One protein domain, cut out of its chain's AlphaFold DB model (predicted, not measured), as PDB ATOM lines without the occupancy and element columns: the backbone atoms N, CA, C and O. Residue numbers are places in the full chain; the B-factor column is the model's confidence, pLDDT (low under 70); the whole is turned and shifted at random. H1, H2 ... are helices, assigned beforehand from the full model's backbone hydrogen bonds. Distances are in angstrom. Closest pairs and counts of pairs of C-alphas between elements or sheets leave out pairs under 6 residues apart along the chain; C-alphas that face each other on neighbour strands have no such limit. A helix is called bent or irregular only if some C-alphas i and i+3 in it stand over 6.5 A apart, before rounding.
ATOM      1  N   ALA A  57      25.544 -97.803 -41.264       75.00
ATOM      2  CA  ALA A  57      26.544 -97.180 -42.122       75.00
ATOM      3  C   ALA A  57      26.578 -97.805 -43.530       75.00
ATOM      4  O   ALA A  57      26.590 -97.079 -44.521       75.00
ATOM      5  N   THR A  58      26.535 -99.139 -43.637       81.75
ATOM      6  CA  THR A  58      26.498 -99.835 -44.935       81.75
ATOM      7  C   THR A  58      25.161 -99.623 -45.640       81.75
ATOM      8  O   THR A  58      25.148 -99.414 -46.846       81.75
ATOM      9  N   LEU A  59      24.045 -99.607 -44.906       82.00
ATOM     10  CA  LEU A  59      22.717 -99.362 -45.471       82.00
ATOM     11  C   LEU A  59      22.592 -97.946 -46.055       82.00
ATOM     12  O   LEU A  59      22.145 -97.791 -47.190       82.00
ATOM     13  N   ILE A  60      23.039 -96.925 -45.318       86.19
ATOM     14  CA  ILE A  60      23.078 -95.536 -45.796       86.19
ATOM     15  C   ILE A  60      23.984 -95.435 -47.029       86.19
ATOM     16  O   ILE A  60      23.579 -94.858 -48.039       86.19
ATOM     17  N   ALA A  61      25.162 -96.065 -46.993       88.06
ATOM     18  CA  ALA A  61      26.063 -96.121 -48.141       88.06
ATOM     19  C   ALA A  61      25.398 -96.769 -49.364       88.06
ATOM     20  O   ALA A  61      25.550 -96.269 -50.476       88.06
ATOM     21  N   THR A  62      24.609 -97.831 -49.180       88.31
ATOM     22  CA  THR A  62      23.884 -98.475 -50.281       88.31
ATOM     23  C   THR A  62      22.786 -97.607 -50.862       88.31
ATOM     24  O   THR A  62      22.647 -97.570 -52.082       88.31
ATOM     25  N   ILE A  63      22.057 -96.852 -50.041       90.06
ATOM     26  CA  ILE A  63      21.073 -95.884 -50.543       90.06
ATOM     27  C   ILE A  63      21.776 -94.792 -51.357       90.06
ATOM     28  O   ILE A  63      21.367 -94.510 -52.483       90.06
ATOM     29  N   MET A  64      22.867 -94.225 -50.836       90.00
ATOM     30  CA  MET A  64      23.665 -93.219 -51.549       90.00
ATOM     31  C   MET A  64      24.223 -93.764 -52.869       90.00
ATOM     32  O   MET A  64      24.133 -93.097 -53.897       90.00
ATOM     33  N   CYS A  65      24.742 -94.993 -52.858       93.06
ATOM     34  CA  CYS A  65      25.230 -95.700 -54.038       93.06
ATOM     35  C   CYS A  65      24.117 -95.904 -55.072       93.06
ATOM     36  O   CYS A  65      24.322 -95.634 -56.251       93.06
ATOM     37  N   ALA A  66      22.944 -96.381 -54.650       91.75
ATOM     38  CA  ALA A  66      21.824 -96.656 -55.545       91.75
ATOM     39  C   ALA A  66      21.309 -95.369 -56.199       91.75
ATOM     40  O   ALA A  66      21.164 -95.317 -57.419       91.75
ATOM     41  N   LEU A  67      21.100 -94.314 -55.407       94.62
ATOM     42  CA  LEU A  67      20.697 -93.002 -55.916       94.62
ATOM     43  C   LEU A  67      21.754 -92.428 -56.865       94.62
ATOM     44  O   LEU A  67      21.417 -92.006 -57.968       94.62
ATOM     45  N   GLY A  68      23.028 -92.471 -56.469       94.75
ATOM     46  CA  GLY A  68      24.145 -92.010 -57.286       94.75
ATOM     47  C   GLY A  68      24.210 -92.730 -58.631       94.75
ATOM     48  O   GLY A  68      24.235 -92.074 -59.664       94.75
ATOM     49  N   VAL A  69      24.145 -94.066 -58.648       95.44
ATOM     50  CA  VAL A  69      24.171 -94.870 -59.883       95.44
ATOM     51  C   VAL A  69      22.956 -94.592 -60.770       95.44
ATOM     52  O   VAL A  69      23.117 -94.429 -61.977       95.44
ATOM     53  N   VAL A  70      21.746 -94.516 -60.206       94.62
ATOM     54  CA  VAL A  70      20.522 -94.266 -60.989       94.62
ATOM     55  C   VAL A  70      20.565 -92.888 -61.640       94.62
ATOM     56  O   VAL A  70      20.303 -92.775 -62.842       94.62
ATOM     57  N   ILE A  71      20.921 -91.853 -60.872       95.56
ATOM     58  CA  ILE A  71      21.035 -90.488 -61.392       95.56
ATOM     59  C   ILE A  71      22.147 -90.448 -62.437       95.56
ATOM     60  O   ILE A  71      21.891 -90.016 -63.555       95.56
ATOM     61  N   PHE A  72      23.329 -90.982 -62.118       95.44
ATOM     62  CA  PHE A  72      24.485 -91.010 -63.009       95.44
ATOM     63  C   PHE A  72      24.174 -91.678 -64.351       95.44
ATOM     64  O   PHE A  72      24.391 -91.075 -65.397       95.44
ATOM     65  N   CYS A  73      23.620 -92.893 -64.353       93.88
ATOM     66  CA  CYS A  73      23.292 -93.601 -65.590       93.88
ATOM     67  C   CYS A  73      22.243 -92.846 -66.418       93.88
ATOM     68  O   CYS A  73      22.369 -92.758 -67.639       93.88
ATOM     69  N   SER A  74      21.226 -92.279 -65.760       93.19
ATOM     70  CA  SER A  74      20.147 -91.548 -66.433       93.19
ATOM     71  C   SER A  74      20.654 -90.263 -67.080       93.19
ATOM     72  O   SER A  74      20.390 -90.014 -68.261       93.19
ATOM     73  N   THR A  75      21.402 -89.452 -66.329       93.88
ATOM     74  CA  THR A  75      21.908 -88.164 -66.808       93.88
ATOM     75  C   THR A  75      23.033 -88.345 -67.815       93.88
ATOM     76  O   THR A  75      23.027 -87.656 -68.829       93.88
ATOM     77  N   MET A  76      23.925 -89.325 -67.636       91.31
ATOM     78  CA  MET A  76      24.967 -89.632 -68.621       91.31
ATOM     79  C   MET A  76      24.398 -90.121 -69.945       91.31
ATOM     80  O   MET A  76      24.844 -89.671 -70.997       91.31
ATOM     81  N   TYR A  77      23.401 -91.011 -69.922       91.12
ATOM     82  CA  TYR A  77      22.776 -91.495 -71.151       91.12
ATOM     83  C   TYR A  77      22.119 -90.349 -71.933       91.12
ATOM     84  O   TYR A  77      22.290 -90.233 -73.149       91.12
ATOM     85  N   ARG A  78      21.391 -89.472 -71.229       91.94
ATOM     86  CA  ARG A  78      20.744 -88.291 -71.817       91.94
ATOM     87  C   ARG A  78      21.764 -87.258 -72.302       91.94
ATOM     88  O   ARG A  78      21.673 -86.837 -73.449       91.94
ATOM     89  N   GLY A  79      22.739 -86.897 -71.470       90.06
ATOM     90  CA  GLY A  79      23.785 -85.921 -71.783       90.06
ATOM     91  C   GLY A  79      24.663 -86.356 -72.954       90.06
ATOM     92  O   GLY A  79      24.873 -85.579 -73.881       90.06
ATOM     93  N   ALA A  80      25.089 -87.623 -72.989       88.81
ATOM     94  CA  ALA A  80      25.850 -88.167 -74.113       88.81
ATOM     95  C   ALA A  80      25.028 -88.181 -75.410       88.81
ATOM     96  O   ALA A  80      25.553 -87.861 -76.470       88.81
ATOM     97  N   THR A  81      23.732 -88.506 -75.334       89.81
ATOM     98  CA  THR A  81      22.839 -88.481 -76.502       89.81
ATOM     99  C   THR A  81      22.663 -87.057 -77.036       89.81
ATOM    100  O   THR A  81      22.752 -86.849 -78.241       89.81
ATOM    101  N   LEU A  82      22.473 -86.066 -76.156       88.75
ATOM    102  CA  LEU A  82      22.417 -84.650 -76.540       88.75
ATOM    103  C   LEU A  82      23.733 -84.186 -77.170       88.75
ATOM    104  O   LEU A  82      23.701 -83.509 -78.191       88.75
ATOM    105  N   ALA A  83      24.876 -84.594 -76.614       85.56
ATOM    106  CA  ALA A  83      26.183 -84.281 -77.180       85.56
ATOM    107  C   ALA A  83      26.356 -84.884 -78.585       85.56
ATOM    108  O   ALA A  83      26.769 -84.181 -79.501       85.56
ATOM    109  N   VAL A  84      25.990 -86.156 -78.789       85.44
ATOM    110  CA  VAL A  84      26.058 -86.806 -80.112       85.44
ATOM    111  C   VAL A  84      25.134 -86.124 -81.116       85.44
ATOM    112  O   VAL A  84      25.574 -85.840 -82.225       85.44
ATOM    113  N   LEU A  85      23.891 -85.813 -80.728       85.12
ATOM    114  CA  LEU A  85      22.943 -85.106 -81.594       85.12
ATOM    115  C   LEU A  85      23.434 -83.701 -81.947       85.12
ATOM    116  O   LEU A  85      23.300 -83.275 -83.085       85.12
ATOM    117  N   MET A  86      24.048 -82.994 -80.999       82.19
ATOM    118  CA  MET A  86      24.679 -81.704 -81.264       82.19
ATOM    119  C   MET A  86      25.783 -81.855 -82.324       82.19
ATOM    120  O   MET A  86      25.805 -81.106 -83.296       82.19
ATOM    121  N   PHE A  87      26.660 -82.859 -82.192       77.88
ATOM    122  CA  PHE A  87      27.710 -83.142 -83.179       77.88
ATOM    123  C   PHE A  87      27.169 -83.570 -84.553       77.88
ATOM    124  O   PHE A  87      27.721 -83.161 -85.576       77.88
ATOM    125  N   SER A  88      26.080 -84.337 -84.601       80.44
ATOM    126  CA  SER A  88      25.506 -84.800 -85.866       80.44
ATOM    127  C   SER A  88      24.669 -83.735 -86.569       80.44
ATOM    128  O   SER A  88      24.841 -83.535 -87.763       80.44
ATOM    129  N   GLU A  89      23.785 -83.037 -85.858       76.69
ATOM    130  CA  GLU A  89      22.837 -82.086 -86.457       76.69
ATOM    131  C   GLU A  89      23.501 -80.750 -86.797       76.69
ATOM    132  O   GLU A  89      23.212 -80.155 -87.832       76.69
ATOM    133  N   ILE A  90      24.421 -80.276 -85.951       71.44
ATOM    134  CA  ILE A  90      25.010 -78.938 -86.104       71.44
ATOM    135  C   ILE A  90      26.311 -79.004 -86.899       71.44
ATOM    136  O   ILE A  90      26.545 -78.168 -87.767       71.44
ATOM    137  N   PHE A  91      27.133 -80.026 -86.653       66.50
ATOM    138  CA  PHE A  91      28.439 -80.162 -87.303       66.50
ATOM    139  C   PHE A  91      28.450 -81.197 -88.433       66.50
ATOM    140  O   PHE A  91      29.458 -81.311 -89.123       66.50
ATOM    141  N   SER A  92      27.348 -81.932 -88.656       68.25
ATOM    142  CA  SER A  92      27.263 -83.002 -89.668       68.25
ATOM    143  C   SER A  92      28.332 -84.095 -89.496       68.25
ATOM    144  O   SER A  92      28.752 -84.718 -90.469       68.25
ATOM    145  N   MET A  93      28.766 -84.351 -88.253       66.81
ATOM    146  CA  MET A  93      29.807 -85.334 -87.928       66.81
ATOM    147  C   MET A  93      29.227 -86.563 -87.221       66.81
ATOM    148  O   MET A  93      28.505 -86.452 -86.233       66.81
ATOM    149  N   GLN A  94      29.593 -87.758 -87.692       67.62
ATOM    150  CA  GLN A  94      29.196 -89.027 -87.076       67.62
ATOM    151  C   GLN A  94      30.301 -89.562 -86.158       67.62
ATOM    152  O   GLN A  94      31.306 -90.110 -86.610       67.62
ATOM    153  N   LEU A  95      30.106 -89.436 -84.845       69.50
ATOM    154  CA  LEU A  95      31.042 -89.929 -83.835       69.50
ATOM    155  C   LEU A  95      30.674 -91.351 -83.374       69.50
ATOM    156  O   LEU A  95      30.175 -91.547 -82.268       69.50
ATOM    157  N   PHE A  96      30.958 -92.363 -84.202       71.44
ATOM    158  CA  PHE A  96      30.639 -93.773 -83.898       71.44
ATOM    159  C   PHE A  96      31.244 -94.274 -82.569       71.44
ATOM    160  O   PHE A  96      30.648 -95.082 -81.860       71.44
ATOM    161  N   TRP A  97      32.413 -93.756 -82.185       75.31
ATOM    162  CA  TRP A  97      33.104 -94.142 -80.949       75.31
ATOM    163  C   TRP A  97      32.380 -93.681 -79.679       75.31
ATOM    164  O   TRP A  97      32.464 -94.344 -78.645       75.31
ATOM    165  N   VAL A  98      31.636 -92.573 -79.743       77.25
ATOM    166  CA  VAL A  98      30.946 -92.008 -78.571       77.25
ATOM    167  C   VAL A  98      29.802 -92.919 -78.122       77.25
ATOM    168  O   VAL A  98      29.564 -93.072 -76.922       77.25
ATOM    169  N   ASP A  99      29.165 -93.616 -79.062       80.06
ATOM    170  CA  ASP A  99      28.134 -94.609 -78.762       80.06
ATOM    171  C   ASP A  99      28.679 -95.850 -78.044       80.06
ATOM    172  O   ASP A  99      27.990 -96.429 -77.204       80.06
ATOM    173  N   ALA A 100      29.925 -96.244 -78.302       84.56
ATOM    174  CA  ALA A 100      30.570 -97.308 -77.533       84.56
ATOM    175  C   ALA A 100      30.932 -96.830 -76.113       84.56
ATOM    176  O   ALA A 100      30.705 -97.534 -75.122       84.56
ATOM    177  N   VAL A 101      31.442 -95.601 -75.995       84.25
ATOM    178  CA  VAL A 101      31.834 -94.999 -74.711       84.25
ATOM    179  C   VAL A 101      30.622 -94.798 -73.791       84.25
ATOM    180  O   VAL A 101      30.683 -95.180 -72.621       84.25
ATOM    181  N   LYS A 102      29.488 -94.289 -74.305       85.12
ATOM    182  CA  LYS A 102      28.265 -94.090 -73.498       85.12
ATOM    183  C   LYS A 102      27.767 -95.407 -72.891       85.12
ATOM    184  O   LYS A 102      27.438 -95.456 -71.708       85.12
ATOM    185  N   MET A 103      27.756 -96.489 -73.677       87.38
ATOM    186  CA  MET A 103      27.278 -97.801 -73.224       87.38
ATOM    187  C   MET A 103      28.225 -98.409 -72.189       87.38
ATOM    188  O   MET A 103      27.774 -99.033 -71.230       87.38
ATOM    189  N   THR A 104      29.528 -98.157 -72.333       88.50
ATOM    190  CA  THR A 104      30.542 -98.581 -71.362       88.50
ATOM    191  C   THR A 104      30.320 -97.921 -69.999       88.50
ATOM    192  O   THR A 104      30.326 -98.612 -68.981       88.50
ATOM    193  N   PHE A 105      30.048 -96.611 -69.952       88.25
ATOM    194  CA  PHE A 105      29.766 -95.923 -68.686       88.25
ATOM    195  C   PHE A 105      28.487 -96.420 -68.004       88.25
ATOM    196  O   PHE A 105      28.482 -96.626 -66.789       88.25
ATOM    197  N   VAL A 106      27.423 -96.674 -68.772       89.00
ATOM    198  CA  VAL A 106      26.176 -97.247 -68.235       89.00
ATOM    199  C   VAL A 106      26.414 -98.649 -67.665       89.00
ATOM    200  O   VAL A 106      25.920 -98.964 -66.582       89.00
ATOM    201  N   LEU A 107      27.213 -99.477 -68.345       91.38
ATOM    202  CA  LEU A 107      27.578-100.811 -67.864       91.38
ATOM    203  C   LEU A 107      28.375-100.747 -66.553       91.38
ATOM    204  O   LEU A 107      28.062-101.482 -65.618       91.38
ATOM    205  N   ILE A 108      29.363 -99.850 -66.453       90.69
ATOM    206  CA  ILE A 108      30.140 -99.640 -65.218       90.69
ATOM    207  C   ILE A 108      29.213 -99.228 -64.064       90.69
ATOM    208  O   ILE A 108      29.328 -99.767 -62.962       90.69
ATOM    209  N   GLY A 109      28.253 -98.333 -64.323       90.31
ATOM    210  CA  GLY A 109      27.231 -97.945 -63.350       90.31
ATOM    211  C   GLY A 109      26.364 -99.124 -62.893       90.31
ATOM    212  O   GLY A 109      26.189 -99.334 -61.693       90.31
ATOM    213  N   ALA A 110      25.877 -99.949 -63.821       90.38
ATOM    214  CA  ALA A 110      25.079-101.133 -63.490       90.38
ATOM    215  C   ALA A 110      25.864-102.152 -62.642       90.38
ATOM    216  O   ALA A 110      25.361-102.633 -61.622       90.38
ATOM    217  N   CYS A 111      27.118-102.428 -63.014       91.31
ATOM    218  CA  CYS A 111      28.020-103.283 -62.240       91.31
ATOM    219  C   CYS A 111      28.248-102.734 -60.825       91.31
ATOM    220  O   CYS A 111      28.253-103.499 -59.861       91.31
ATOM    221  N   MET A 112      28.384-101.413 -60.683       91.69
ATOM    222  CA  MET A 112      28.528-100.756 -59.384       91.69
ATOM    223  C   MET A 112      27.290-100.954 -58.498       91.69
ATOM    224  O   MET A 112      27.427-101.308 -57.328       91.69
ATOM    225  N   GLY A 113      26.083-100.805 -59.053       87.00
ATOM    226  CA  GLY A 113      24.840-101.069 -58.324       87.00
ATOM    227  C   GLY A 113      24.747-102.513 -57.820       87.00
ATOM    228  O   GLY A 113      24.451-102.746 -56.647       87.00
ATOM    229  N   ALA A 114      25.075-103.487 -58.676       89.81
ATOM    230  CA  ALA A 114      25.093-104.902 -58.301       89.81
ATOM    231  C   ALA A 114      26.114-105.194 -57.187       89.81
ATOM    232  O   ALA A 114      25.791-105.868 -56.209       89.81
ATOM    233  N   LEU A 115      27.326-104.639 -57.290       88.75
ATOM    234  CA  LEU A 115      28.361-104.800 -56.269       88.75
ATOM    235  C   LEU A 115      27.981-104.135 -54.943       88.75
ATOM    236  O   LEU A 115      28.209-104.729 -53.892       88.75
ATOM    237  N   GLY A 116      27.340-102.964 -54.973       86.06
ATOM    238  CA  GLY A 116      26.808-102.315 -53.775       86.06
ATOM    239  C   GLY A 116      25.811-103.203 -53.021       86.06
ATOM    240  O   GLY A 116      25.914-103.354 -51.804       86.06
ATOM    241  N   LEU A 117      24.904-103.873 -53.743       86.00
ATOM    242  CA  LEU A 117      23.967-104.835 -53.149       86.00
ATOM    243  C   LEU A 117      24.682-106.070 -52.583       86.00
ATOM    244  O   LEU A 117      24.344-106.527 -51.491       86.00
ATOM    245  N   MET A 118      25.694-106.599 -53.280       86.06
ATOM    246  CA  MET A 118      26.489-107.720 -52.763       86.06
ATOM    247  C   MET A 118      27.229-107.345 -51.470       86.06
ATOM    248  O   MET A 118      27.220-108.127 -50.518       86.06
ATOM    249  N   ILE A 119      27.815-106.146 -51.399       84.19
ATOM    250  CA  ILE A 119      28.501-105.642 -50.198       84.19
ATOM    251  C   ILE A 119      27.515-105.479 -49.037       84.19
ATOM    252  O   ILE A 119      27.829-105.877 -47.914       84.19
ATOM    253  N   LEU A 120      26.307-104.970 -49.298       81.56
ATOM    254  CA  LEU A 120      25.251-104.871 -48.288       81.56
ATOM    255  C   LEU A 120      24.900-106.247 -47.700       81.56
ATOM    256  O   LEU A 120      24.843-106.402 -46.479       81.56
ATOM    257  N   MET A 121      24.734-107.263 -48.554       78.75
ATOM    258  CA  MET A 121      24.463-108.635 -48.109       78.75
ATOM    259  C   MET A 121      25.597-109.185 -47.236       78.75
ATOM    260  O   MET A 121      25.337-109.804 -46.206       78.75
ATOM    261  N   VAL A 122      26.856-108.917 -47.592       76.56
ATOM    262  CA  VAL A 122      28.015-109.299 -46.768       76.56
ATOM    263  C   VAL A 122      28.021-108.559 -45.426       76.56
ATOM    264  O   VAL A 122      28.313-109.178 -44.404       76.56
ATOM    265  N   GLY A 123      27.640-107.278 -45.393       73.25
ATOM    266  CA  GLY A 123      27.507-106.496 -44.157       73.25
ATOM    267  C   GLY A 123      26.482-107.084 -43.180       73.25
ATOM    268  O   GLY A 123      26.756-107.188 -41.982       73.25
ATOM    269  N   PHE A 124      25.336-107.552 -43.686       72.19
ATOM    270  CA  PHE A 124      24.340-108.265 -42.875       72.19
ATOM    271  C   PHE A 124      24.839-109.632 -42.387       72.19
ATOM    272  O   PHE A 124      24.578-110.034 -41.253       72.19
ATOM    273  N   LEU A 125      25.589-110.359 -43.221       70.50
ATOM    274  CA  LEU A 125      26.169-111.645 -42.825       70.50
ATOM    275  C   LEU A 125      27.270-111.484 -41.762       70.50
ATOM    276  O   LEU A 125      27.406-112.358 -40.904       70.50
ATOM    277  N   ALA A 126      28.016-110.374 -41.783       65.25
ATOM    278  CA  ALA A 126      29.057-110.059 -40.804       65.25
ATOM    279  C   ALA A 126      28.500-109.691 -39.413       65.25
ATOM    280  O   ALA A 126      29.133-109.999 -38.407       65.25
ATOM    281  N   THR A 127      27.302-109.097 -39.342       64.25
ATOM    282  CA  THR A 127      26.643-108.636 -38.096       64.25
ATOM    283  C   THR A 127      25.813-109.715 -37.375       64.25
ATOM    284  O   THR A 127      25.374-109.527 -36.237       64.25
ATOM    285  N   GLY A 128      25.688-110.908 -37.967       56.03
ATOM    286  CA  GLY A 128      25.419-112.151 -37.242       56.03
ATOM    287  C   GLY A 128      23.974-112.399 -36.791       56.03
ATOM    288  O   GLY A 128      23.677-112.323 -35.608       56.03
ATOM    289  N   ALA A 129      23.121-112.883 -37.695       46.94
ATOM    290  CA  ALA A 129      21.947-113.708 -37.344       46.94
ATOM    291  C   ALA A 129      21.876-115.028 -38.148       46.94
ATOM    292  O   ALA A 129      21.196-115.973 -37.758       46.94
ATOM    293  N   SER A 143      36.033-118.658 -45.709       53.97
ATOM    294  CA  SER A 143      35.575-117.712 -46.753       53.97
ATOM    295  C   SER A 143      35.284-116.276 -46.275       53.97
ATOM    296  O   SER A 143      35.380-115.339 -47.061       53.97
ATOM    297  N   GLY A 144      34.970-116.040 -44.994       64.06
ATOM    298  CA  GLY A 144      34.583-114.697 -44.517       64.06
ATOM    299  C   GLY A 144      35.694-113.643 -44.652       64.06
ATOM    300  O   GLY A 144      35.451-112.529 -45.104       64.06
ATOM    301  N   ARG A 145      36.940-114.019 -44.331       69.56
ATOM    302  CA  ARG A 145      38.115-113.141 -44.474       69.56
ATOM    303  C   ARG A 145      38.473-112.911 -45.932       69.56
ATOM    304  O   ARG A 145      38.696-111.773 -46.329       69.56
ATOM    305  N   LEU A 146      38.515-113.994 -46.709       75.94
ATOM    306  CA  LEU A 146      38.874-113.939 -48.120       75.94
ATOM    307  C   LEU A 146      37.847-113.124 -48.909       75.94
ATOM    308  O   LEU A 146      38.232-112.253 -49.675       75.94
ATOM    309  N   SER A 147      36.551-113.325 -48.658       78.75
ATOM    310  CA  SER A 147      35.494-112.516 -49.276       78.75
ATOM    311  C   SER A 147      35.598-111.045 -48.880       78.75
ATOM    312  O   SER A 147      35.624-110.198 -49.766       78.75
ATOM    313  N   CYS A 148      35.747-110.714 -47.591       79.19
ATOM    314  CA  CYS A 148      35.884-109.322 -47.153       79.19
ATOM    315  C   CYS A 148      37.136-108.640 -47.738       79.19
ATOM    316  O   CYS A 148      37.065-107.484 -48.153       79.19
ATOM    317  N   ALA A 149      38.265-109.351 -47.816       85.06
ATOM    318  CA  ALA A 149      39.495-108.848 -48.426       85.06
ATOM    319  C   ALA A 149      39.357-108.656 -49.948       85.06
ATOM    320  O   ALA A 149      39.797-107.638 -50.479       85.06
ATOM    321  N   ILE A 150      38.707-109.594 -50.646       87.44
ATOM    322  CA  ILE A 150      38.422-109.483 -52.084       87.44
ATOM    323  C   ILE A 150      37.499-108.295 -52.352       87.44
ATOM    324  O   ILE A 150      37.819-107.469 -53.204       87.44
ATOM    325  N   PHE A 151      36.394-108.159 -51.612       87.75
ATOM    326  CA  PHE A 151      35.486-107.022 -51.764       87.75
ATOM    327  C   PHE A 151      36.192-105.700 -51.469       87.75
ATOM    328  O   PHE A 151      36.039-104.768 -52.243       87.75
ATOM    329  N   MET A 152      37.035-105.629 -50.436       89.62
ATOM    330  CA  MET A 152      37.839-104.436 -50.157       89.62
ATOM    331  C   MET A 152      38.757-104.070 -51.332       89.62
ATOM    332  O   MET A 152      38.796-102.910 -51.732       89.62
ATOM    333  N   CYS A 153      39.448-105.053 -51.920       90.31
ATOM    334  CA  CYS A 153      40.296-104.842 -53.094       90.31
ATOM    335  C   CYS A 153      39.480-104.352 -54.304       90.31
ATOM    336  O   CYS A 153      39.828-103.345 -54.920       90.31
ATOM    337  N   ILE A 154      38.351-105.004 -54.603       91.06
ATOM    338  CA  ILE A 154      37.454-104.624 -55.705       91.06
ATOM    339  C   ILE A 154      36.909-103.205 -55.501       91.06
ATOM    340  O   ILE A 154      36.982-102.384 -56.414       91.06
ATOM    341  N   THR A 155      36.396-102.890 -54.308       91.44
ATOM    342  CA  THR A 155      35.874-101.560 -53.967       91.44
ATOM    343  C   THR A 155      36.958-100.491 -54.092       91.44
ATOM    344  O   THR A 155      36.676 -99.401 -54.579       91.44
ATOM    345  N   TYR A 156      38.205-100.797 -53.724       93.19
ATOM    346  CA  TYR A 156      39.326 -99.869 -53.870       93.19
ATOM    347  C   TYR A 156      39.682 -99.598 -55.341       93.19
ATOM    348  O   TYR A 156      39.850 -98.445 -55.737       93.19
ATOM    349  N   VAL A 157      39.732-100.634 -56.184       93.75
ATOM    350  CA  VAL A 157      39.950-100.467 -57.633       93.75
ATOM    351  C   VAL A 157      38.813 -99.664 -58.266       93.75
ATOM    352  O   VAL A 157      39.061 -98.753 -59.056       93.75
ATOM    353  N   LEU A 158      37.565 -99.943 -57.879       91.62
ATOM    354  CA  LEU A 158      36.413 -99.166 -58.327       91.62
ATOM    355  C   LEU A 158      36.498 -97.714 -57.874       91.62
ATOM    356  O   LEU A 158      36.231 -96.826 -58.672       91.62
ATOM    357  N   GLN A 159      36.921 -97.449 -56.640       93.56
ATOM    358  CA  GLN A 159      37.119 -96.086 -56.154       93.56
ATOM    359  C   GLN A 159      38.065 -95.293 -57.060       93.56
ATOM    360  O   GLN A 159      37.755 -94.154 -57.417       93.56
ATOM    361  N   ILE A 160      39.177 -95.896 -57.480       94.75
ATOM    362  CA  ILE A 160      40.105 -95.270 -58.428       94.75
ATOM    363  C   ILE A 160      39.419 -95.045 -59.783       94.75
ATOM    364  O   ILE A 160      39.498 -93.946 -60.329       94.75
ATOM    365  N   ALA A 161      38.696 -96.041 -60.306       93.81
ATOM    366  CA  ALA A 161      37.979 -95.920 -61.576       93.81
ATOM    367  C   ALA A 161      36.924 -94.794 -61.563       93.81
ATOM    368  O   ALA A 161      36.853 -94.002 -62.503       93.81
ATOM    369  N   TRP A 162      36.148 -94.672 -60.483       95.44
ATOM    370  CA  TRP A 162      35.148 -93.614 -60.312       95.44
ATOM    371  C   TRP A 162      35.784 -92.230 -60.145       95.44
ATOM    372  O   TRP A 162      35.247 -91.262 -60.677       95.44
ATOM    373  N   ILE A 163      36.947 -92.120 -59.492       96.19
ATOM    374  CA  ILE A 163      37.707 -90.858 -59.425       96.19
ATOM    375  C   ILE A 163      38.192 -90.441 -60.816       96.19
ATOM    376  O   ILE A 163      38.020 -89.286 -61.196       96.19
ATOM    377  N   LEU A 164      38.756 -91.365 -61.600       94.56
ATOM    378  CA  LEU A 164      39.184 -91.070 -62.972       94.56
ATOM    379  C   LEU A 164      38.007 -90.612 -63.838       94.56
ATOM    380  O   LEU A 164      38.117 -89.635 -64.579       94.56
ATOM    381  N   MET A 165      36.862 -91.281 -63.701       92.62
ATOM    382  CA  MET A 165      35.640 -90.896 -64.392       92.62
ATOM    383  C   MET A 165      35.136 -89.523 -63.937       92.62
ATOM    384  O   MET A 165      34.780 -88.706 -64.775       92.62
ATOM    385  N   PHE A 166      35.159 -89.227 -62.636       95.69
ATOM    386  CA  PHE A 166      34.828 -87.904 -62.107       95.69
ATOM    387  C   PHE A 166      35.726 -86.813 -62.703       95.69
ATOM    388  O   PHE A 166      35.208 -85.815 -63.197       95.69
ATOM    389  N   CYS A 167      37.043 -87.023 -62.751       96.25
ATOM    390  CA  CYS A 167      37.966 -86.079 -63.384       96.25
ATOM    391  C   CYS A 167      37.607 -85.833 -64.858       96.25
ATOM    392  O   CYS A 167      37.566 -84.686 -65.297       96.25
ATOM    393  N   PHE A 168      37.295 -86.890 -65.613       92.25
ATOM    394  CA  PHE A 168      36.851 -86.757 -67.003       92.25
ATOM    395  C   PHE A 168      35.535 -85.971 -67.126       92.25
ATOM    396  O   PHE A 168      35.423 -85.088 -67.974       92.25
ATOM    397  N   LEU A 169      34.556 -86.230 -66.258       93.25
ATOM    398  CA  LEU A 169      33.275 -85.514 -66.261       93.25
ATOM    399  C   LEU A 169      33.427 -84.038 -65.926       93.25
ATOM    400  O   LEU A 169      32.739 -83.216 -66.524       93.25
ATOM    401  N   VAL A 170      34.335 -83.687 -65.015       95.81
ATOM    402  CA  VAL A 170      34.651 -82.287 -64.710       95.81
ATOM    403  C   VAL A 170      35.192 -81.581 -65.953       95.81
ATOM    404  O   VAL A 170      34.760 -80.468 -66.245       95.81
ATOM    405  N   LEU A 171      36.069 -82.231 -66.729       93.44
ATOM    406  CA  LEU A 171      36.572 -81.674 -67.989       93.44
ATOM    407  C   LEU A 171      35.449 -81.474 -69.014       93.44
ATOM    408  O   LEU A 171      35.346 -80.403 -69.607       93.44
ATOM    409  N   VAL A 172      34.584 -82.475 -69.202       91.06
ATOM    410  CA  VAL A 172      33.443 -82.368 -70.127       91.06
ATOM    411  C   VAL A 172      32.484 -81.264 -69.684       91.06
ATOM    412  O   VAL A 172      32.103 -80.422 -70.494       91.06
ATOM    413  N   THR A 173      32.142 -81.219 -68.396       92.94
ATOM    414  CA  THR A 173      31.273 -80.184 -67.820       92.94
ATOM    415  C   THR A 173      31.869 -78.801 -68.048       92.94
ATOM    416  O   THR A 173      31.169 -77.916 -68.520       92.94
ATOM    417  N   PHE A 174      33.174 -78.631 -67.820       92.81
ATOM    418  CA  PHE A 174      33.866 -77.371 -68.075       92.81
ATOM    419  C   PHE A 174      33.745 -76.919 -69.538       92.81
ATOM    420  O   PHE A 174      33.449 -75.753 -69.788       92.81
ATOM    421  N   VAL A 175      33.907 -77.827 -70.505       90.06
ATOM    422  CA  VAL A 175      33.733 -77.510 -71.935       90.06
ATOM    423  C   VAL A 175      32.305 -77.030 -72.229       90.06
ATOM    424  O   VAL A 175      32.131 -76.001 -72.879       90.06
ATOM    425  N   PHE A 176      31.283 -77.713 -71.705       90.00
ATOM    426  CA  PHE A 176      29.889 -77.286 -71.880       90.00
ATOM    427  C   PHE A 176      29.574 -75.967 -71.162       90.00
ATOM    428  O   PHE A 176      28.856 -75.139 -71.718       90.00
ATOM    429  N   THR A 177      30.164 -75.708 -69.994       91.31
ATOM    430  CA  THR A 177      30.053 -74.411 -69.311       91.31
ATOM    431  C   THR A 177      30.683 -73.288 -70.138       91.31
ATOM    432  O   THR A 177      30.128 -72.193 -70.207       91.31
ATOM    433  N   VAL A 178      31.811 -73.538 -70.812       90.69
ATOM    434  CA  VAL A 178      32.404 -72.560 -71.739       90.69
ATOM    435  C   VAL A 178      31.453 -72.279 -72.903       90.69
ATOM    436  O   VAL A 178      31.215 -71.112 -73.214       90.69
ATOM    437  N   PHE A 179      30.852 -73.307 -73.508       87.81
ATOM    438  CA  PHE A 179      29.857 -73.115 -74.571       87.81
ATOM    439  C   PHE A 179      28.630 -72.339 -74.088       87.81
ATOM    440  O   PHE A 179      28.165 -71.437 -74.783       87.81
ATOM    441  N   TRP A 180      28.157 -72.614 -72.873       89.88
ATOM    442  CA  TRP A 180      27.064 -71.866 -72.259       89.88
ATOM    443  C   TRP A 180      27.416 -70.383 -72.094       89.88
ATOM    444  O   TRP A 180      26.644 -69.503 -72.474       89.88
ATOM    445  N   LYS A 181      28.632 -70.081 -71.623       89.44
ATOM    446  CA  LYS A 181      29.112 -68.699 -71.481       89.44
ATOM    447  C   LYS A 181      29.310 -67.978 -72.811       89.44
ATOM    448  O   LYS A 181      29.125 -66.764 -72.863       89.44
ATOM    449  N   MET A 182      29.623 -68.698 -73.887       86.50
ATOM    450  CA  MET A 182      29.626 -68.124 -75.237       86.50
ATOM    451  C   MET A 182      28.210 -67.745 -75.692       86.50
ATOM    452  O   MET A 182      28.024 -66.678 -76.274       86.50
ATOM    453  N   CYS A 183      27.209 -68.574 -75.381       86.50
ATOM    454  CA  CYS A 183      25.801 -68.305 -75.681       86.50
ATOM    455  C   CYS A 183      25.219 -67.120 -74.890       86.50
ATOM    456  O   CYS A 183      24.362 -66.404 -75.402       86.50
ATOM    457  N   GLU A 184      25.700 -66.880 -73.667       87.25
ATOM    458  CA  GLU A 184      25.274 -65.756 -72.818       87.25
ATOM    459  C   GLU A 184      25.815 -64.393 -73.303       87.25
ATOM    460  O   GLU A 184      25.360 -63.338 -72.860       87.25
ATOM    461  N   ASN A 185      26.776 -64.377 -74.233       87.56
ATOM    462  CA  ASN A 185      27.327 -63.133 -74.764       87.56
ATOM    463  C   ASN A 185      26.235 -62.319 -75.501       87.56
ATOM    464  O   ASN A 185      25.649 -62.829 -76.461       87.56
ATOM    465  N   PRO A 186      25.994 -61.037 -75.146       83.62
ATOM    466  CA  PRO A 186      24.925 -60.223 -75.731       83.62
ATOM    467  C   PRO A 186      24.951 -60.131 -77.262       83.62
ATOM    468  O   PRO A 186      23.898 -60.056 -77.894       83.62
ATOM    469  N   ARG A 187      26.142 -60.159 -77.874       83.00
ATOM    470  CA  ARG A 187      26.303 -60.084 -79.338       83.00
ATOM    471  C   ARG A 187      25.834 -61.358 -80.045       83.00
ATOM    472  O   ARG A 187      25.262 -61.284 -81.130       83.00
ATOM    473  N   VAL A 188      26.023 -62.508 -79.398       82.31
ATOM    474  CA  VAL A 188      25.566 -63.824 -79.870       82.31
ATOM    475  C   VAL A 188      24.076 -64.001 -79.572       82.31
ATOM    476  O   VAL A 188      23.318 -64.418 -80.442       82.31
ATOM    477  N   SER A 189      23.633 -63.593 -78.378       77.50
ATOM    478  CA  SER A 189      22.225 -63.639 -77.965       77.50
ATOM    479  C   SER A 189      21.317 -62.751 -78.828       77.50
ATOM    480  O   SER A 189      20.167 -63.109 -79.069       77.50
ATOM    481  N   THR A 190      21.838 -61.630 -79.343       79.25
ATOM    482  CA  THR A 190      21.124 -60.734 -80.278       79.25
ATOM    483  C   THR A 190      21.319 -61.142 -81.748       79.25
ATOM    484  O   THR A 190      20.926 -60.410 -82.653       79.25
ATOM    485  N   TYR A 191      21.942 -62.298 -82.010       79.81
ATOM    486  CA  TYR A 191      22.192 -62.840 -83.353       79.81
ATOM    487  C   TYR A 191      23.008 -61.912 -84.276       79.81
ATOM    488  O   TYR A 191      22.932 -62.030 -85.499       79.81
ATOM    489  N   GLN A 192      23.780 -60.979 -83.705       73.31
ATOM    490  CA  GLN A 192      24.632 -60.055 -84.460       73.31
ATOM    491  C   GLN A 192      25.938 -60.712 -84.907       73.31
ATOM    492  O   GLN A 192      26.407 -60.431 -86.008       73.31
ATOM    493  N   ASP A 193      26.496 -61.595 -84.076       77.31
ATOM    494  CA  ASP A 193      27.693 -62.372 -84.394       77.31
ATOM    495  C   ASP A 193      27.349 -63.866 -84.492       77.31
ATOM    496  O   ASP A 193      26.538 -64.386 -83.722       77.31
ATOM    497  N   SER A 194      27.986 -64.571 -85.429       78.56
ATOM    498  CA  SER A 194      27.933 -66.032 -85.502       78.56
ATOM    499  C   SER A 194      28.905 -66.673 -84.512       78.56
ATOM    500  O   SER A 194      29.967 -66.123 -84.211       78.56
ATOM    501  N   ILE A 195      28.555 -67.854 -84.000       80.25
ATOM    502  CA  ILE A 195      29.430 -68.602 -83.094       80.25
ATOM    503  C   ILE A 195      30.487 -69.301 -83.944       80.25
ATOM    504  O   ILE A 195      30.181 -70.243 -84.678       80.25
ATOM    505  N   ASP A 196      31.728 -68.832 -83.846       78.31
ATOM    506  CA  ASP A 196      32.870 -69.422 -84.535       78.31
ATOM    507  C   ASP A 196      33.593 -70.418 -83.616       78.31
ATOM    508  O   ASP A 196      34.298 -70.036 -82.683       78.31
ATOM    509  N   LEU A 197      33.411 -71.716 -83.871       78.00
ATOM    510  CA  LEU A 197      34.018 -72.795 -83.085       78.00
ATOM    511  C   LEU A 197      35.345 -73.275 -83.680       78.00
ATOM    512  O   LEU A 197      35.911 -74.257 -83.204       78.00
ATOM    513  N   THR A 198      35.895 -72.556 -84.664       73.88
ATOM    514  CA  THR A 198      37.237 -72.827 -85.208       73.88
ATOM    515  C   THR A 198      38.334 -72.775 -84.141       73.88
ATOM    516  O   THR A 198      39.340 -73.467 -84.265       73.88
ATOM    517  N   GLN A 199      38.137 -72.026 -83.052       72.44
ATOM    518  CA  GLN A 199      39.051 -72.027 -81.900       72.44
ATOM    519  C   GLN A 199      39.136 -73.396 -81.206       72.44
ATOM    520  O   GLN A 199      40.170 -73.738 -80.637       72.44
ATOM    521  N   PHE A 200      38.078 -74.205 -81.296       74.75
ATOM    522  CA  PHE A 200      38.011 -75.562 -80.757       74.75
ATOM    523  C   PHE A 200      38.292 -76.622 -81.827       74.75
ATOM    524  O   PHE A 200      37.802 -77.743 -81.712       74.75
ATOM    525  N   TYR A 201      39.093 -76.304 -82.857       71.00
ATOM    526  CA  TYR A 201      39.390 -77.241 -83.951       71.00
ATOM    527  C   TYR A 201      39.903 -78.606 -83.459       71.00
ATOM    528  O   TYR A 201      39.647 -79.610 -84.109       71.00
ATOM    529  N   PHE A 202      40.575 -78.658 -82.299       70.94
ATOM    530  CA  PHE A 202      41.073 -79.900 -81.694       70.94
ATOM    531  C   PHE A 202      39.961 -80.900 -81.327       70.94
ATOM    532  O   PHE A 202      40.232 -82.089 -81.181       70.94
ATOM    533  N   LEU A 203      38.728 -80.423 -81.125       71.12
ATOM    534  CA  LEU A 203      37.573 -81.249 -80.772       71.12
ATOM    535  C   LEU A 203      36.932 -81.891 -82.013       71.12
ATOM    536  O   LEU A 203      36.159 -82.841 -81.891       71.12
ATOM    537  N   PHE A 204      37.262 -81.383 -83.201       71.88
ATOM    538  CA  PHE A 204      36.747 -81.860 -84.475       71.88
ATOM    539  C   PHE A 204      37.757 -82.803 -85.153       71.88
ATOM    540  O   PHE A 204      38.960 -82.540 -85.128       71.88
ATOM    541  N   HIS A 212      31.110 -75.769 -91.498       63.78
ATOM    542  CA  HIS A 212      30.394 -76.563 -90.489       63.78
ATOM    543  C   HIS A 212      30.817 -76.236 -89.051       63.78
ATOM    544  O   HIS A 212      30.157 -76.655 -88.110       63.78
ATOM    545  N   MET A 213      31.902 -75.474 -88.866       64.94
ATOM    546  CA  MET A 213      32.390 -75.036 -87.548       64.94
ATOM    547  C   MET A 213      31.816 -73.674 -87.124       64.94
ATOM    548  O   MET A 213      32.132 -73.185 -86.040       64.94
ATOM    549  N   LYS A 214      30.976 -73.056 -87.964       74.44
ATOM    550  CA  LYS A 214      30.329 -71.770 -87.693       74.44
ATOM    551  C   LYS A 214      28.828 -71.954 -87.556       74.44
ATOM    552  O   LYS A 214      28.146 -72.247 -88.533       74.44
ATOM    553  N   VAL A 215      28.293 -71.694 -86.368       78.69
ATOM    554  CA  VAL A 215      26.843 -71.669 -86.154       78.69
ATOM    555  C   VAL A 215      26.352 -70.254 -86.450       78.69
ATOM    556  O   VAL A 215      26.610 -69.319 -85.692       78.69
ATOM    557  N   SER A 216      25.689 -70.088 -87.595       73.50
ATOM    558  CA  SER A 216      25.192 -68.795 -88.081       73.50
ATOM    559  C   SER A 216      23.673 -68.820 -88.257       73.50
ATOM    560  O   SER A 216      23.108 -69.836 -88.655       73.50
ATOM    561  N   GLY A 217      23.022 -67.683 -88.002       76.06
ATOM    562  CA  GLY A 217      21.574 -67.513 -88.146       76.06
ATOM    563  C   GLY A 217      20.790 -67.715 -86.846       76.06
ATOM    564  O   GLY A 217      21.196 -68.466 -85.960       76.06
ATOM    565  N   GLU A 218      19.644 -67.037 -86.749       80.50
ATOM    566  CA  GLU A 218      18.790 -67.006 -85.551       80.50
ATOM    567  C   GLU A 218      18.353 -68.410 -85.102       80.50
ATOM    568  O   GLU A 218      18.478 -68.769 -83.930       80.50
ATOM    569  N   SER A 219      17.912 -69.247 -86.044       80.75
ATOM    570  CA  SER A 219      17.471 -70.619 -85.766       80.75
ATOM    571  C   SER A 219      18.615 -71.543 -85.336       80.75
ATOM    572  O   SER A 219      18.428 -72.349 -84.424       80.75
ATOM    573  N   GLY A 220      19.798 -71.414 -85.945       80.06
ATOM    574  CA  GLY A 220      20.969 -72.236 -85.628       80.06
ATOM    575  C   GLY A 220      21.543 -71.931 -84.245       80.06
ATOM    576  O   GLY A 220      21.795 -72.849 -83.464       80.06
ATOM    577  N   VAL A 221      21.686 -70.644 -83.908       83.75
ATOM    578  CA  VAL A 221      22.173 -70.203 -82.589       83.75
ATOM    579  C   VAL A 221      21.188 -70.598 -81.491       83.75
ATOM    580  O   VAL A 221      21.600 -71.124 -80.457       83.75
ATOM    581  N   ARG A 222      19.880 -70.419 -81.724       84.19
ATOM    582  CA  ARG A 222      18.848 -70.815 -80.760       84.19
ATOM    583  C   ARG A 222      18.859 -72.321 -80.493       84.19
ATOM    584  O   ARG A 222      18.834 -72.714 -79.328       84.19
ATOM    585  N   ALA A 223      18.932 -73.145 -81.540       84.44
ATOM    586  CA  ALA A 223      19.002 -74.597 -81.394       84.44
ATOM    587  C   ALA A 223      20.268 -75.015 -80.627       84.44
ATOM    588  O   ALA A 223      20.178 -75.743 -79.644       84.44
ATOM    589  N   PHE A 224      21.444 -74.501 -81.000       86.19
ATOM    590  CA  PHE A 224      22.699 -74.810 -80.306       86.19
ATOM    591  C   PHE A 224      22.639 -74.446 -78.815       86.19
ATOM    592  O   PHE A 224      22.860 -75.305 -77.962       86.19
ATOM    593  N   CYS A 225      22.295 -73.198 -78.498       86.44
ATOM    594  CA  CYS A 225      22.367 -72.684 -77.136       86.44
ATOM    595  C   CYS A 225      21.284 -73.257 -76.214       86.44
ATOM    596  O   CYS A 225      21.605 -73.717 -75.120       86.44
ATOM    597  N   ILE A 226      20.019 -73.268 -76.652       87.12
ATOM    598  CA  ILE A 226      18.883 -73.667 -75.804       87.12
ATOM    599  C   ILE A 226      18.602 -75.168 -75.907       87.12
ATOM    600  O   ILE A 226      18.381 -75.839 -74.898       87.12
ATOM    601  N   ASP A 227      18.592 -75.733 -77.119       86.56
ATOM    602  CA  ASP A 227      18.170 -77.127 -77.280       86.56
ATOM    603  C   ASP A 227      19.249 -78.141 -76.920       86.56
ATOM    604  O   ASP A 227      18.896 -79.227 -76.446       86.56
ATOM    605  N   TYR A 228      20.526 -77.781 -77.073       88.81
ATOM    606  CA  TYR A 228      21.648 -78.671 -76.783       88.81
ATOM    607  C   TYR A 228      22.483 -78.212 -75.593       88.81
ATOM    608  O   TYR A 228      22.541 -78.945 -74.610       88.81
ATOM    609  N   VAL A 229      23.124 -77.039 -75.649       90.06
ATOM    610  CA  VAL A 229      24.131 -76.635 -74.652       90.06
ATOM    611  C   VAL A 229      23.530 -76.502 -73.254       90.06
ATOM    612  O   VAL A 229      24.062 -77.127 -72.340       90.06
ATOM    613  N   GLU A 230      22.407 -75.793 -73.084       90.75
ATOM    614  CA  GLU A 230      21.715 -75.662 -71.786       90.75
ATOM    615  C   GLU A 230      21.401 -77.024 -71.163       90.75
ATOM    616  O   GLU A 230      21.752 -77.337 -70.024       90.75
ATOM    617  N   LYS A 231      20.736 -77.875 -71.949       91.12
ATOM    618  CA  LYS A 231      20.249 -79.171 -71.481       91.12
ATOM    619  C   LYS A 231      21.411 -80.122 -71.217       91.12
ATOM    620  O   LYS A 231      21.365 -80.878 -70.250       91.12
ATOM    621  N   ALA A 232      22.442 -80.108 -72.060       91.38
ATOM    622  CA  ALA A 232      23.624 -80.942 -71.892       91.38
ATOM    623  C   ALA A 232      24.429 -80.521 -70.659       91.38
ATOM    624  O   ALA A 232      24.789 -81.386 -69.862       91.38
ATOM    625  N   GLU A 233      24.658 -79.220 -70.465       91.19
ATOM    626  CA  GLU A 233      25.389 -78.677 -69.316       91.19
ATOM    627  C   GLU A 233      24.738 -79.103 -67.997       91.19
ATOM    628  O   GLU A 233      25.392 -79.750 -67.176       91.19
ATOM    629  N   LEU A 234      23.426 -78.893 -67.848       93.19
ATOM    630  CA  LEU A 234      22.677 -79.340 -66.671       93.19
ATOM    631  C   LEU A 234      22.796 -80.856 -66.434       93.19
ATOM    632  O   LEU A 234      23.004 -81.296 -65.301       93.19
ATOM    633  N   MET A 235      22.700 -81.676 -67.486       93.69
ATOM    634  CA  MET A 235      22.828 -83.135 -67.362       93.69
ATOM    635  C   MET A 235      24.238 -83.556 -66.923       93.69
ATOM    636  O   MET A 235      24.367 -84.450 -66.084       93.69
ATOM    637  N   PHE A 236      25.291 -82.908 -67.431       94.06
ATOM    638  CA  PHE A 236      26.676 -83.189 -67.037       94.06
ATOM    639  C   PHE A 236      27.003 -82.699 -65.622       94.06
ATOM    640  O   PHE A 236      27.685 -83.410 -64.878       94.06
ATOM    641  N   VAL A 237      26.453 -81.560 -65.192       95.31
ATOM    642  CA  VAL A 237      26.555 -81.098 -63.797       95.31
ATOM    643  C   VAL A 237      25.907 -82.115 -62.854       95.31
ATOM    644  O   VAL A 237      26.533 -82.548 -61.883       95.31
ATOM    645  N   LEU A 238      24.692 -82.578 -63.165       95.94
ATOM    646  CA  LEU A 238      24.012 -83.604 -62.369       95.94
ATOM    647  C   LEU A 238      24.771 -84.940 -62.366       95.94
ATOM    648  O   LEU A 238      24.873 -85.578 -61.320       95.94
ATOM    649  N   ALA A 239      25.339 -85.357 -63.503       95.50
ATOM    650  CA  ALA A 239      26.194 -86.543 -63.579       95.50
ATOM    651  C   ALA A 239      27.452 -86.406 -62.705       95.50
ATOM    652  O   ALA A 239      27.848 -87.357 -62.028       95.50
ATOM    653  N   THR A 240      28.053 -85.216 -62.671       95.50
ATOM    654  CA  THR A 240      29.228 -84.911 -61.847       95.50
ATOM    655  C   THR A 240      28.893 -85.011 -60.359       95.50
ATOM    656  O   THR A 240      29.591 -85.705 -59.621       95.50
ATOM    657  N   VAL A 241      27.779 -84.411 -59.920       96.19
ATOM    658  CA  VAL A 241      27.291 -84.524 -58.531       96.19
ATOM    659  C   VAL A 241      26.968 -85.978 -58.171       96.19
ATOM    660  O   VAL A 241      27.346 -86.452 -57.100       96.19
ATOM    661  N   ALA A 242      26.322 -86.718 -59.073       96.50
ATOM    662  CA  ALA A 242      26.014 -88.129 -58.864       96.50
ATOM    663  C   ALA A 242      27.282 -88.990 -58.727       96.50
ATOM    664  O   ALA A 242      27.341 -89.857 -57.857       96.50
ATOM    665  N   SER A 243      28.322 -88.716 -59.519       96.25
ATOM    666  CA  SER A 243      29.621 -89.390 -59.398       96.25
ATOM    667  C   SER A 243      30.268 -89.144 -58.028       96.25
ATOM    668  O   SER A 243      30.759 -90.085 -57.404       96.25
ATOM    669  N   VAL A 244      30.175 -87.920 -57.490       96.12
ATOM    670  CA  VAL A 244      30.620 -87.618 -56.115       96.12
ATOM    671  C   VAL A 244      29.845 -88.448 -55.091       96.12
ATOM    672  O   VAL A 244      30.461 -89.028 -54.199       96.12
ATOM    673  N   LEU A 245      28.520 -88.573 -55.226       95.25
ATOM    674  CA  LEU A 245      27.717 -89.421 -54.334       95.25
ATOM    675  C   LEU A 245      28.160 -90.892 -54.378       95.25
ATOM    676  O   LEU A 245      28.256 -91.533 -53.329       95.25
ATOM    677  N   VAL A 246      28.482 -91.419 -55.564       95.94
ATOM    678  CA  VAL A 246      29.003 -92.786 -55.708       95.94
ATOM    679  C   VAL A 246      30.381 -92.924 -55.055       95.94
ATOM    680  O   VAL A 246      30.600 -93.875 -54.305       95.94
ATOM    681  N   ILE A 247      31.287 -91.964 -55.253       96.00
ATOM    682  CA  ILE A 247      32.602 -91.936 -54.594       96.00
ATOM    683  C   ILE A 247      32.448 -91.930 -53.067       96.00
ATOM    684  O   ILE A 247      33.059 -92.746 -52.384       96.00
ATOM    685  N   LEU A 248      31.580 -91.079 -52.519       92.88
ATOM    686  CA  LEU A 248      31.318 -91.050 -51.077       92.88
ATOM    687  C   LEU A 248      30.782 -92.397 -50.571       92.88
ATOM    688  O   LEU A 248      31.217 -92.882 -49.526       92.88
ATOM    689  N   SER A 249      29.894 -93.048 -51.330       92.94
ATOM    690  CA  SER A 249      29.396 -94.383 -50.978       92.94
ATOM    691  C   SER A 249      30.501 -95.449 -50.964       92.94
ATOM    692  O   SER A 249      30.530 -96.287 -50.064       92.94
ATOM    693  N   LEU A 250      31.457 -95.387 -51.899       92.62
ATOM    694  CA  LEU A 250      32.611 -96.290 -51.962       92.62
ATOM    695  C   LEU A 250      33.541 -96.104 -50.762       92.62
ATOM    696  O   LEU A 250      33.973 -97.095 -50.172       92.62
ATOM    697  N   VAL A 251      33.787 -94.861 -50.343       92.62
ATOM    698  CA  VAL A 251      34.536 -94.566 -49.113       92.62
ATOM    699  C   VAL A 251      33.833 -95.169 -47.894       92.62
ATOM    700  O   VAL A 251      34.477 -95.837 -47.082       92.62
ATOM    701  N   HIS A 252      32.509 -95.017 -47.786       88.31
ATOM    702  CA  HIS A 252      31.745 -95.645 -46.706       88.31
ATOM    703  C   HIS A 252      31.802 -97.176 -46.755       88.31
ATOM    704  O   HIS A 252      31.934 -97.814 -45.706       88.31
ATOM    705  N   TYR A 253      31.757 -97.782 -47.944       88.06
ATOM    706  CA  TYR A 253      31.945 -99.224 -48.085       88.06
ATOM    707  C   TYR A 253      33.332 -99.667 -47.630       88.06
ATOM    708  O   TYR A 253      33.423-100.637 -46.882       88.06
ATOM    709  N   LEU A 254      34.403 -98.956 -47.997       89.62
ATOM    710  CA  LEU A 254      35.761 -99.259 -47.529       89.62
ATOM    711  C   LEU A 254      35.880 -99.137 -46.005       89.62
ATOM    712  O   LEU A 254      36.476-100.002 -45.361       89.62
ATOM    713  N   MET A 255      35.260 -98.117 -45.407       88.12
ATOM    714  CA  MET A 255      35.205 -97.959 -43.951       88.12
ATOM    715  C   MET A 255      34.494 -99.147 -43.282       88.12
ATOM    716  O   MET A 255      35.030 -99.745 -42.352       88.12
ATOM    717  N   CYS A 256      33.331 -99.560 -43.792       84.00
ATOM    718  CA  CYS A 256      32.593-100.702 -43.242       84.00
ATOM    719  C   CYS A 256      33.342-102.031 -43.446       84.00
ATOM    720  O   CYS A 256      33.444-102.842 -42.529       84.00
ATOM    721  N   LEU A 257      33.901-102.253 -44.640       85.44
ATOM    722  CA  LEU A 257      34.668-103.454 -44.967       85.44
ATOM    723  C   LEU A 257      35.948-103.550 -44.130       85.44
ATOM    724  O   LEU A 257      36.300-104.640 -43.695       85.44
ATOM    725  N   SER A 258      36.631-102.434 -43.865       87.00
ATOM    726  CA  SER A 258      37.827-102.416 -43.011       87.00
ATOM    727  C   SER A 258      37.509-102.723 -41.549       87.00
ATOM    728  O   SER A 258      38.217-103.530 -40.945       87.00
ATOM    729  N   ALA A 259      36.413-102.179 -41.012       84.62
ATOM    730  CA  ALA A 259      35.931-102.519 -39.675       84.62
ATOM    731  C   ALA A 259      35.574-104.012 -39.568       84.62
ATOM    732  O   ALA A 259      36.040-104.703 -38.661       84.62
ATOM    733  N   ASN A 260      34.827-104.537 -40.547       81.88
ATOM    734  CA  ASN A 260      34.457-105.953 -40.601       81.88
ATOM    735  C   ASN A 260      35.690-106.860 -40.744       81.88
ATOM    736  O   ASN A 260      35.795-107.882 -40.067       81.88
ATOM    737  N   TYR A 261      36.653-106.478 -41.585       83.69
ATOM    738  CA  TYR A 261      37.897-107.220 -41.770       83.69
ATOM    739  C   TYR A 261      38.738-107.263 -40.487       83.69
ATOM    740  O   TYR A 261      39.245-108.327 -40.128       83.69
ATOM    741  N   ALA A 262      38.865-106.131 -39.785       84.12
ATOM    742  CA  ALA A 262      39.574-106.055 -38.511       84.12
ATOM    743  C   ALA A 262      38.911-106.948 -37.453       84.12
ATOM    744  O   ALA A 262      39.586-107.795 -36.875       84.12
ATOM    745  N   HIS A 263      37.588-106.852 -37.300       78.31
ATOM    746  CA  HIS A 263      36.832-107.668 -36.352       78.31
ATOM    747  C   HIS A 263      36.998-109.176 -36.609       78.31
ATOM    748  O   HIS A 263      37.297-109.932 -35.687       78.31
ATOM    749  N   ILE A 264      36.877-109.630 -37.866       77.88
ATOM    750  CA  ILE A 264      37.052-111.056 -38.201       77.88
ATOM    751  C   ILE A 264      38.498-111.509 -37.936       77.88
ATOM    752  O   ILE A 264      38.722-112.613 -37.436       77.88
ATOM    753  N   ARG A 265      39.491-110.671 -38.259       81.06
ATOM    754  CA  ARG A 265      40.907-110.972 -37.999       81.06
ATOM    755  C   ARG A 265      41.193-111.109 -36.503       81.06
ATOM    756  O   ARG A 265      41.960-111.988 -36.121       81.06
ATOM    757  N   ASP A 266      40.596-110.259 -35.676       80.00
ATOM    758  CA  ASP A 266      40.829-110.260 -34.232       80.00
ATOM    759  C   ASP A 266      40.158-111.464 -33.552       80.00
ATOM    760  O   ASP A 266      40.774-112.104 -32.699       80.00
ATOM    761  N   GLN A 267      38.961-111.866 -34.000       78.38
ATOM    762  CA  GLN A 267      38.308-113.098 -33.534       78.38
ATOM    763  C   GLN A 267      39.137-114.357 -33.820       78.38
ATOM    764  O   GLN A 267      39.202-115.259 -32.989       78.38
ATOM    765  N   GLU A 268      39.795-114.432 -34.978       76.19
ATOM    766  CA  GLU A 268      40.649-115.576 -35.303       76.19
ATOM    767  C   GLU A 268      41.892-115.639 -34.422       76.19
ATOM    768  O   GLU A 268      42.245-116.718 -33.955       76.19
ATOM    769  N   LYS A 269      42.531-114.495 -34.153       77.88
ATOM    770  CA  LYS A 269      43.655-114.451 -33.211       77.88
ATOM    771  C   LYS A 269      43.235-114.952 -31.833       77.88
ATOM    772  O   LYS A 269      43.983-115.696 -31.213       77.88
ATOM    773  N   PHE A 270      42.038-114.581 -31.378       79.19
ATOM    774  CA  PHE A 270      41.499-115.069 -30.111       79.19
ATOM    775  C   PHE A 270      41.285-116.594 -30.120       79.19
ATOM    776  O   PHE A 270      41.710-117.271 -29.190       79.19
ATOM    777  N   LEU A 271      40.713-117.144 -31.196       78.75
ATOM    778  CA  LEU A 271      40.541-118.595 -31.367       78.75
ATOM    779  C   LEU A 271      41.886-119.343 -31.413       78.75
ATOM    780  O   LEU A 271      42.043-120.351 -30.735       78.75
ATOM    781  N   GLN A 272      42.875-118.828 -32.151       82.81
ATOM    782  CA  GLN A 272      44.221-119.415 -32.223       82.81
ATOM    783  C   GLN A 272      44.914-119.438 -30.855       82.81
ATOM    784  O   GLN A 272      45.575-120.416 -30.517       82.81
ATOM    785  N   LEU A 273      44.759-118.376 -30.057       86.62
ATOM    786  CA  LEU A 273      45.290-118.329 -28.694       86.62
ATOM    787  C   LEU A 273      44.611-119.363 -27.783       86.62
ATOM    788  O   LEU A 273      45.301-120.018 -27.005       86.62
ATOM    789  N   GLN A 274      43.293-119.551 -27.907       85.94
ATOM    790  CA  GLN A 274      42.545-120.553 -27.143       85.94
ATOM    791  C   GLN A 274      42.959-121.991 -27.508       85.94
ATOM    792  O   GLN A 274      43.143-122.817 -26.616       85.94
ATOM    793  N   ASP A 275      43.170-122.282 -28.795       85.69
ATOM    794  CA  ASP A 275      43.645-123.596 -29.251       85.69
ATOM    795  C   ASP A 275      45.061-123.907 -28.728       85.69
ATOM    796  O   ASP A 275      45.328-125.027 -28.289       85.69
ATOM    797  N   LEU A 276      45.961-122.914 -28.707       90.19
ATOM    798  CA  LEU A 276      47.305-123.066 -28.132       90.19
ATOM    799  C   LEU A 276      47.271-123.309 -26.615       90.19
ATOM    800  O   LEU A 276      48.039-124.132 -26.117       90.19
TER     801      LEU A 276
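This is residues 57 to 129, 143 to 204 and 212 to 276 of the 291 residues of an uncharacterized protein of Callosobruchus maculatus (UniProt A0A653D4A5). A long rod of four helices running up and down, H1, H2, H3 and H6b: H1 and H3 pack on H6b, the long arm of the nearly straight helix H6, and H2 lies beside H1. H4, H5 and the arm H6a gather at one end; residues 269 to 276 of H6 stick out at the other. The printed part has 200 residues with six named helices, H1 to H6 in order, and no named strand: all helix. It is loose, with a radius of gyration of the C-alphas of 23.1 A and spans of 87 by 29 by 25 A.

H6, residues 218 to 276, was assigned as one helix by its hydrogen bonds but is bent, with C-alphas 227 and 230 6.7 A apart; its arms are H6a, 218 to 227, and H6b, 230 to 276, 69.3 A long, ending at C-alpha 276 (47.305, -123.066, -28.132). H3 is residues 143 to 183, 58.1 A; H2 96 to 127, 48.3 A; H1 57 to 89, 47.0 A, from C-alpha 57 (26.544, -97.180, -42.122). H4 is residues 186 to 189; H5, 197 to 203, is irregular, with C-alphas 199 and 202 8.1 A apart.

H6b touches H1, closest C-alphas Gly 68 and Ala 242, 4.6 A, at a shallow tilt of 32 degrees, opposite ways. H6b touches H3, Phe 176 to Glu 233, 5.4 A between C-alphas. H1 and H2 form a hairpin, 5 degrees. H4 is near H6a; H5 touches no helix. Every O i to N i+4 pair is within hydrogen-bond range in H1, H3, H6a and H6b, 26 of 28 in H2, 0 of 3 in H5, beside 3 of 4 O i to N i+3 pairs; H4 is too short.

C-alphas 129 and 143 stand 17.0 A apart across one cut, 204 and 212 10.2 A across the other. Of the links printed whole, no link is long. Residues 91 to 95, 126 to 129, 143 to 145 and 212 to 213 have pLDDT under 70.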